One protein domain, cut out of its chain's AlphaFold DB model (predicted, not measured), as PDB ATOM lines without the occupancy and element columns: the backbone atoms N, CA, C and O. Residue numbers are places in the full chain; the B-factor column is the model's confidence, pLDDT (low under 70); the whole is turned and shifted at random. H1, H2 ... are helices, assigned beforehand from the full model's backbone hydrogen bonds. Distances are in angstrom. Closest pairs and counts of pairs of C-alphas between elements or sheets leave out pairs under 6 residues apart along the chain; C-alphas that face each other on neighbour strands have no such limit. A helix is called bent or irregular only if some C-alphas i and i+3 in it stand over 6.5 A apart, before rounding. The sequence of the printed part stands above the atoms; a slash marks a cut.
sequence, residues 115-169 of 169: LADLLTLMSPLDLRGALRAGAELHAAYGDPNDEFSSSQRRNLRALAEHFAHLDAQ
ATOM      1  N   LEU A 115     107.711 151.028 149.113       54.97
ATOM      2  CA  LEU A 115     107.952 149.613 149.393       54.97
ATOM      3  C   LEU A 115     107.956 148.704 148.158       54.97
ATOM      4  O   LEU A 115     108.794 147.813 148.107       54.97
ATOM      5  N   ALA A 116     107.079 148.896 147.177       57.00
ATOM      6  CA  ALA A 116     107.081 148.077 145.968       57.00
ATOM      7  C   ALA A 116     108.298 148.386 145.095       57.00
ATOM      8  O   ALA A 116     108.999 147.465 144.680       57.00
ATOM      9  N   ASP A 117     108.633 149.670 144.943       62.38
ATOM     10  CA  ASP A 117     109.898 150.100 144.340       62.38
ATOM     11  C   ASP A 117     111.090 149.458 145.068       62.38
ATOM     12  O   ASP A 117     111.953 148.851 144.438       62.38
ATOM     13  N   LEU A 118     111.117 149.483 146.405       58.66
ATOM     14  CA  LEU A 118     112.168 148.827 147.190       58.66
ATOM     15  C   LEU A 118     112.207 147.306 146.978       58.66
ATOM     16  O   LEU A 118     113.290 146.745 146.836       58.66
ATOM     17  N   LEU A 119     111.058 146.633 146.905       64.69
ATOM     18  CA  LEU A 119     110.985 145.194 146.642       64.69
ATOM     19  C   LEU A 119     111.435 144.841 145.219       64.69
ATOM     20  O   LEU A 119     112.021 143.779 145.028       64.69
ATOM     21  N   THR A 120     111.234 145.725 144.235       68.75
ATOM     22  CA  THR A 120     111.794 145.548 142.880       68.75
ATOM     23  C   THR A 120     113.308 145.767 142.824       68.75
ATOM     24  O   THR A 120     113.974 145.217 141.947       68.75
ATOM     25  N   LEU A 121     113.864 146.538 143.765       71.12
ATOM     26  CA  LEU A 121     115.303 146.783 143.899       71.12
ATOM     27  C   LEU A 121     116.028 145.696 144.709       71.12
ATOM     28  O   LEU A 121     117.253 145.598 144.635       71.12
ATOM     29  N   MET A 122     115.297 144.890 145.479       73.19
ATOM     30  CA  MET A 122     115.845 143.828 146.320       73.19
ATOM     31  C   MET A 122     115.809 142.480 145.602       73.19
ATOM     32  O   MET A 122     114.801 142.084 145.020       73.19
ATOM     33  N   SER A 123     116.898 141.713 145.686       78.94
ATOM     34  CA  SER A 123     116.854 140.326 145.234       78.94
ATOM     35  C   SER A 123     116.013 139.470 146.199       78.94
ATOM     36  O   SER A 123     115.873 139.804 147.381       78.94
ATOM     37  N   PRO A 124     115.506 138.303 145.758       74.81
ATOM     38  CA  PRO A 124     114.835 137.359 146.652       74.81
ATOM     39  C   PRO A 124     115.687 136.937 147.863       74.81
ATOM     40  O   PRO A 124     115.144 136.599 148.914       74.81
ATOM     41  N   LEU A 125     117.020 136.964 147.733       74.56
ATOM     42  CA  LEU A 125     117.943 136.684 148.835       74.56
ATOM     43  C   LEU A 125     117.993 137.836 149.844       74.56
ATOM     44  O   LEU A 125     117.980 137.576 151.046       74.56
ATOM     45  N   ASP A 126     117.982 139.085 149.374       74.38
ATOM     46  CA  ASP A 126     117.976 140.273 150.239       74.38
ATOM     47  C   ASP A 126     116.681 140.350 151.047       74.38
ATOM     48  O   ASP A 126     116.704 140.586 152.256       74.38
ATOM     49  N   LEU A 127     115.546 140.068 150.399       78.31
ATOM     50  CA  LEU A 127     114.246 140.016 151.063       78.31
ATOM     51  C   LEU A 127     114.217 138.923 152.137       78.31
ATOM     52  O   LEU A 127     113.774 139.158 153.262       78.31
ATOM     53  N   ARG A 128     114.743 137.733 151.823       79.69
ATOM     54  CA  ARG A 128     114.843 136.628 152.786       79.69
ATOM     55  C   ARG A 128     115.742 136.987 153.970       79.69
ATOM     56  O   ARG A 128     115.387 136.673 155.104       79.69
ATOM     57  N   GLY A 129     116.870 137.653 153.722       76.38
ATOM     58  CA  GLY A 129     117.777 138.134 154.765       76.38
ATOM     59  C   GLY A 129     117.121 139.163 155.686       76.38
ATOM     60  O   GLY A 129     117.214 139.040 156.907       76.38
ATOM     61  N   ALA A 130     116.390 140.128 155.122       81.62
ATOM     62  CA  ALA A 130     115.670 141.142 155.887       81.62
ATOM     63  C   ALA A 130     114.551 140.538 156.755       81.62
ATOM     64  O   ALA A 130     114.442 140.861 157.939       81.62
ATOM     65  N   LEU A 131     113.760 139.615 156.196       82.50
ATOM     66  CA  LEU A 131     112.714 138.899 156.938       82.50
ATOM     67  C   LEU A 131     113.293 138.079 158.093       82.50
ATOM     68  O   LEU A 131     112.727 138.060 159.186       82.50
ATOM     69  N   ARG A 132     114.440 137.431 157.865       84.81
ATOM     70  CA  ARG A 132     115.148 136.673 158.894       84.81
ATOM     71  C   ARG A 132     115.651 137.567 160.021       84.81
ATOM     72  O   ARG A 132     115.357 137.288 161.179       84.81
ATOM     73  N   ALA A 133     116.329 138.663 159.688       83.31
ATOM     74  CA  ALA A 133     116.811 139.621 160.678       83.31
ATOM     75  C   ALA A 133     115.658 140.202 161.517       83.31
ATOM     76  O   ALA A 133     115.767 140.292 162.737       83.31
ATOM     77  N   GLY A 134     114.527 140.537 160.886       84.38
ATOM     78  CA  GLY A 134     113.335 141.015 161.589       84.38
ATOM     79  C   GLY A 134     112.743 139.977 162.548       84.38
ATOM     80  O   GLY A 134     112.393 140.312 163.680       84.38
ATOM     81  N   ALA A 135     112.671 138.711 162.130       85.31
ATOM     82  CA  ALA A 135     112.182 137.620 162.969       85.31
ATOM     83  C   ALA A 135     113.108 137.346 164.169       85.31
ATOM     84  O   ALA A 135     112.625 137.182 165.289       85.31
ATOM     85  N   GLU A 136     114.427 137.348 163.958       84.75
ATOM     86  CA  GLU A 136     115.428 137.168 165.018       84.75
ATOM     87  C   GLU A 136     115.414 138.333 166.019       84.75
ATOM     88  O   GLU A 136     115.421 138.109 167.230       84.75
ATOM     89  N   LEU A 137     115.314 139.577 165.535       85.69
ATOM     90  CA  LEU A 137     115.192 140.761 166.391       85.69
ATOM     91  C   LEU A 137     113.920 140.716 167.241       85.69
ATOM     92  O   LEU A 137     113.988 140.934 168.449       85.69
ATOM     93  N   HIS A 138     112.776 140.379 166.642       86.38
ATOM     94  CA  HIS A 138     111.529 140.224 167.388       86.38
ATOM     95  C   HIS A 138     111.592 139.052 168.382       86.38
ATOM     96  O   HIS A 138     111.053 139.150 169.480       86.38
ATOM     97  N   ALA A 139     112.267 137.948 168.055       83.50
ATOM     98  CA  ALA A 139     112.451 136.841 168.993       83.50
ATOM     99  C   ALA A 139     113.339 137.226 170.192       83.50
ATOM    100  O   ALA A 139     113.073 136.793 171.312       83.50
ATOM    101  N   ALA A 140     114.371 138.045 169.967       85.69
ATOM    102  CA  ALA A 140     115.308 138.473 171.003       85.69
ATOM    103  C   ALA A 140     114.754 139.597 171.897       85.69
ATOM    104  O   ALA A 140     114.990 139.589 173.105       85.69
ATOM    105  N   TYR A 141     114.034 140.558 171.313       85.44
ATOM    106  CA  TYR A 141     113.634 141.798 171.991       85.44
ATOM    107  C   TYR A 141     112.117 141.986 172.117       85.44
ATOM    108  O   TYR A 141     111.674 142.886 172.828       85.44
ATOM    109  N   GLY A 142     111.315 141.135 171.475       84.12
ATOM    110  CA  GLY A 142     109.862 141.262 171.449       84.12
ATOM    111  C   GLY A 142     109.395 142.478 170.651       84.12
ATOM    112  O   GLY A 142     109.989 142.853 169.642       84.12
ATOM    113  N   ASP A 143     108.309 143.080 171.120       83.38
ATOM    114  CA  ASP A 143     107.732 144.315 170.592       83.38
ATOM    115  C   ASP A 143     107.654 145.334 171.739       83.38
ATOM    116  O   ASP A 143     106.652 145.391 172.455       83.38
ATOM    117  N   PRO A 144     108.750 146.066 172.007       77.75
ATOM    118  CA  PRO A 144     108.885 146.870 173.219       77.75
ATOM    119  C   PRO A 144     107.895 148.038 173.291       77.75
ATOM    120  O   PRO A 144     107.603 148.509 174.389       77.75
ATOM    121  N   ASN A 145     107.374 148.482 172.146       85.00
ATOM    122  CA  ASN A 145     106.419 149.583 172.058       85.00
ATOM    123  C   ASN A 145     104.969 149.104 171.852       85.00
ATOM    124  O   ASN A 145     104.077 149.944 171.761       85.00
ATOM    125  N   ASP A 146     104.732 147.786 171.788       81.62
ATOM    126  CA  ASP A 146     103.431 147.169 171.463       81.62
ATOM    127  C   ASP A 146     102.809 147.740 170.170       81.62
ATOM    128  O   ASP A 146     101.599 147.944 170.061       81.62
ATOM    129  N   GLU A 147     103.658 148.039 169.183       82.38
ATOM    130  CA  GLU A 147     103.255 148.628 167.901       82.38
ATOM    131  C   GLU A 147     102.753 147.563 166.916       82.38
ATOM    132  O   GLU A 147     102.049 147.872 165.949       82.38
ATOM    133  N   PHE A 148     103.086 146.292 167.145       80.06
ATOM    134  CA  PHE A 148     102.690 145.192 166.286       80.06
ATOM    135  C   PHE A 148     101.312 144.649 166.655       80.06
ATOM    136  O   PHE A 148     101.015 144.193 167.767       80.06
ATOM    137  N   SER A 149     100.467 144.555 165.636       81.38
ATOM    138  CA  SER A 149      99.213 143.816 165.712       81.38
ATOM    139  C   SER A 149      99.444 142.335 166.054       81.38
ATOM    140  O   SER A 149     100.521 141.756 165.873       81.38
ATOM    141  N   SER A 150      98.394 141.672 166.537       78.56
ATOM    142  CA  SER A 150      98.428 140.239 166.858       78.56
ATOM    143  C   SER A 150      98.705 139.346 165.637       78.56
ATOM    144  O   SER A 150      99.240 138.245 165.785       78.56
ATOM    145  N   SER A 151      98.361 139.789 164.424       77.31
ATOM    146  CA  SER A 151      98.714 139.103 163.174       77.31
ATOM    147  C   SER A 151     100.198 139.266 162.844       77.31
ATOM    148  O   SER A 151     100.863 138.268 162.582       77.31
ATOM    149  N   GLN A 152     100.753 140.477 162.952       81.25
ATOM    150  CA  GLN A 152     102.182 140.731 162.716       81.25
ATOM    151  C   GLN A 152     103.073 139.934 163.678       81.25
ATOM    152  O   GLN A 152     104.013 139.273 163.237       81.25
ATOM    153  N   ARG A 153     102.725 139.888 164.973       84.50
ATOM    154  CA  ARG A 153     103.437 139.062 165.967       84.50
ATOM    155  C   ARG A 153     103.387 137.565 165.650       84.50
ATOM    156  O   ARG A 153     104.390 136.871 165.814       84.50
ATOM    157  N   ARG A 154     102.241 137.055 165.176       83.31
ATOM    158  CA  ARG A 154     102.112 135.653 164.733       83.31
ATOM    159  C   ARG A 154     102.968 135.363 163.503       83.31
ATOM    160  O   ARG A 154     103.652 134.345 163.486       83.31
ATOM    161  N   ASN A 155     102.982 136.265 162.524       84.62
ATOM    162  CA  ASN A 155     103.778 136.109 161.307       84.62
ATOM    163  C   ASN A 155     105.283 136.098 161.612       84.62
ATOM    164  O   ASN A 155     106.000 135.239 161.106       84.62
ATOM    165  N   LEU A 156     105.758 136.992 162.486       87.62
ATOM    166  CA  LEU A 156     107.161 137.020 162.919       87.62
ATOM    167  C   LEU A 156     107.561 135.742 163.667       87.62
ATOM    168  O   LEU A 156     108.650 135.220 163.444       87.62
ATOM    169  N   ARG A 157     106.670 135.198 164.507       86.12
ATOM    170  CA  ARG A 157     106.900 133.912 165.182       86.12
ATOM    171  C   ARG A 157     107.002 132.755 164.185       86.12
ATOM    172  O   ARG A 157     107.952 131.986 164.262       86.12
ATOM    173  N   ALA A 158     106.080 132.673 163.228       86.50
ATOM    174  CA  ALA A 158     106.101 131.636 162.196       86.50
ATOM    175  C   ALA A 158     107.362 131.717 161.314       86.50
ATOM    176  O   ALA A 158     107.953 130.693 160.974       86.50
ATOM    177  N   LEU A 159     107.818 132.930 160.983       86.56
ATOM    178  CA  LEU A 159     109.077 133.143 160.261       86.56
ATOM    179  C   LEU A 159     110.292 132.682 161.075       86.56
ATOM    180  O   LEU A 159     111.161 132.006 160.529       86.56
ATOM    181  N   ALA A 160     110.348 133.005 162.371       86.56
ATOM    182  CA  ALA A 160     111.433 132.561 163.245       86.56
ATOM    183  C   ALA A 160     111.510 131.026 163.323       86.56
ATOM    184  O   ALA A 160     112.589 130.453 163.173       86.56
ATOM    185  N   GLU A 161     110.366 130.355 163.486       87.06
ATOM    186  CA  GLU A 161     110.271 128.887 163.480       87.06
ATOM    187  C   GLU A 161     110.735 128.291 162.144       87.06
ATOM    188  O   GLU A 161     111.488 127.314 162.120       87.06
ATOM    189  N   HIS A 162     110.342 128.905 161.026       86.19
ATOM    190  CA  HIS A 162     110.759 128.478 159.695       86.19
ATOM    191  C   HIS A 162     112.281 128.570 159.500       86.19
ATOM    192  O   HIS A 162     112.892 127.625 158.999       86.19
ATOM    193  N   PHE A 163     112.914 129.674 159.911       86.44
ATOM    194  CA  PHE A 163     114.367 129.827 159.788       86.44
ATOM    195  C   PHE A 163     115.141 128.904 160.730       86.44
ATOM    196  O   PHE A 163     116.115 128.296 160.294       86.44
ATOM    197  N   ALA A 164     114.672 128.716 161.965       85.88
ATOM    198  CA  ALA A 164     115.273 127.757 162.891       85.88
ATOM    199  C   ALA A 164     115.232 126.320 162.341       85.88
ATOM    200  O   ALA A 164     116.184 125.561 162.511       85.88
ATOM    201  N   HIS A 165     114.151 125.948 161.648       85.06
ATOM    202  CA  HIS A 165     114.056 124.652 160.982       85.06
ATOM    203  C   HIS A 165     115.052 124.509 159.824       85.06
ATOM    204  O   HIS A 165     115.638 123.444 159.657       85.06
ATOM    205  N   LEU A 166     115.253 125.570 159.037       82.81
ATOM    206  CA  LEU A 166     116.204 125.576 157.924       82.81
ATOM    207  C   LEU A 166     117.661 125.454 158.380       82.81
ATOM    208  O   LEU A 166     118.440 124.812 157.691       82.81
ATOM    209  N   ASP A 167     118.025 126.044 159.520       83.44
ATOM    210  CA  ASP A 167     119.390 125.943 160.063       83.44
ATOM    211  C   ASP A 167     119.709 124.560 160.645       83.44
ATOM    212  O   ASP A 167     120.873 124.222 160.851       83.44
ATOM    213  N   ALA A 168     118.675 123.779 160.964       81.69
ATOM    214  CA  ALA A 168     118.806 122.434 161.512       81.69
ATOM    215  C   ALA A 168     118.962 121.343 160.432       81.69
ATOM    216  O   ALA A 168     119.123 120.173 160.789       81.69
ATOM    217  N   GLN A 169     118.874 121.706 159.145       70.88
ATOM    218  CA  GLN A 169     119.065 120.826 157.982       70.88
ATOM    219  C   GLN A 169     120.490 120.931 157.433       70.88
ATOM    220  O   GLN A 169     121.015 119.875 157.013       70.88
TER     221      GLN A 169
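This is residues 115 to 169 of the 169 residues of an uncharacterized protein of Streptomyces sp. AJS327 (UniProt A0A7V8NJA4). Two long helices, H2 and H3, cross steeply, with the second half of H2 packed on the middle of H3, and a short helix, H1, makes a corner with H2 near its first end, away from the crossing. The linking loop of residues 142 to 149 runs from the last end of H2 out to the beginning of H3. The printed part has 55 residues with three named helices, in the order H1, H2, H3, and no named strand, and its class is all helix. It is only just loose, close to compact, with a radius of gyration of the C-alphas of 12.4 A, and the C-alphas span 31 by 30 by 17 A along their three main axes.

H1, residues 115 to 121, and H2, residues 124 to 141, are close but not clearly touching, with 1 pair of C-alphas within 8 A, those of Leu 119 and Leu 127, 7.5 A apart. Their lines stand at a steep tilt of 51 degrees, and they run opposite ways. H2 touches H3, residues 150 to 167, with 13 pairs of C-alphas within 8 A. H2 touches H3 with residues 131 to 139 alone, and H3 touches H2 with residues 156 to 163 alone. The closest C-alphas of the two are those of Ala 135 and Leu 156, 5.1 A apart. Their tilt is steep at 69.9 degrees, only just short of about perpendicular, and they run opposite ways. H1 and H3 are apart. In H1, H2 and H3 every O i to N i+4 pair is within hydrogen-bond range.

H1 begins at C-alpha 115, printed at (107.952, 149.613, 149.393), and its 7 residues end at Leu 121. H2 begins at Pro 124, with its C-alpha at (114.835, 137.359, 146.652), and has 18 residues with 25.8 A from first to last C-alpha. H3, also of 18 residues, measures 26.3 A from C-alpha 150 to C-alpha 167, which lies at (119.390, 125.943, 160.063). None of the three helices is bent.

The two C-alphas farthest apart are those of Asn 145 and Gln 169, at 34.4 A. The C-alphas of Leu 115 and Gln 169, the first and last printed, are 32.0 A apart, and Gln 169 is the chain's last residue. The printed part has no cut. The link from H1 to H2 is tight, with 2 residues, and that from H2 to H3 is short, with 8 residues. The mean pLDDT of the printed part is 79.8, and the model's confidence is low, under 70, at residues 115 to 120.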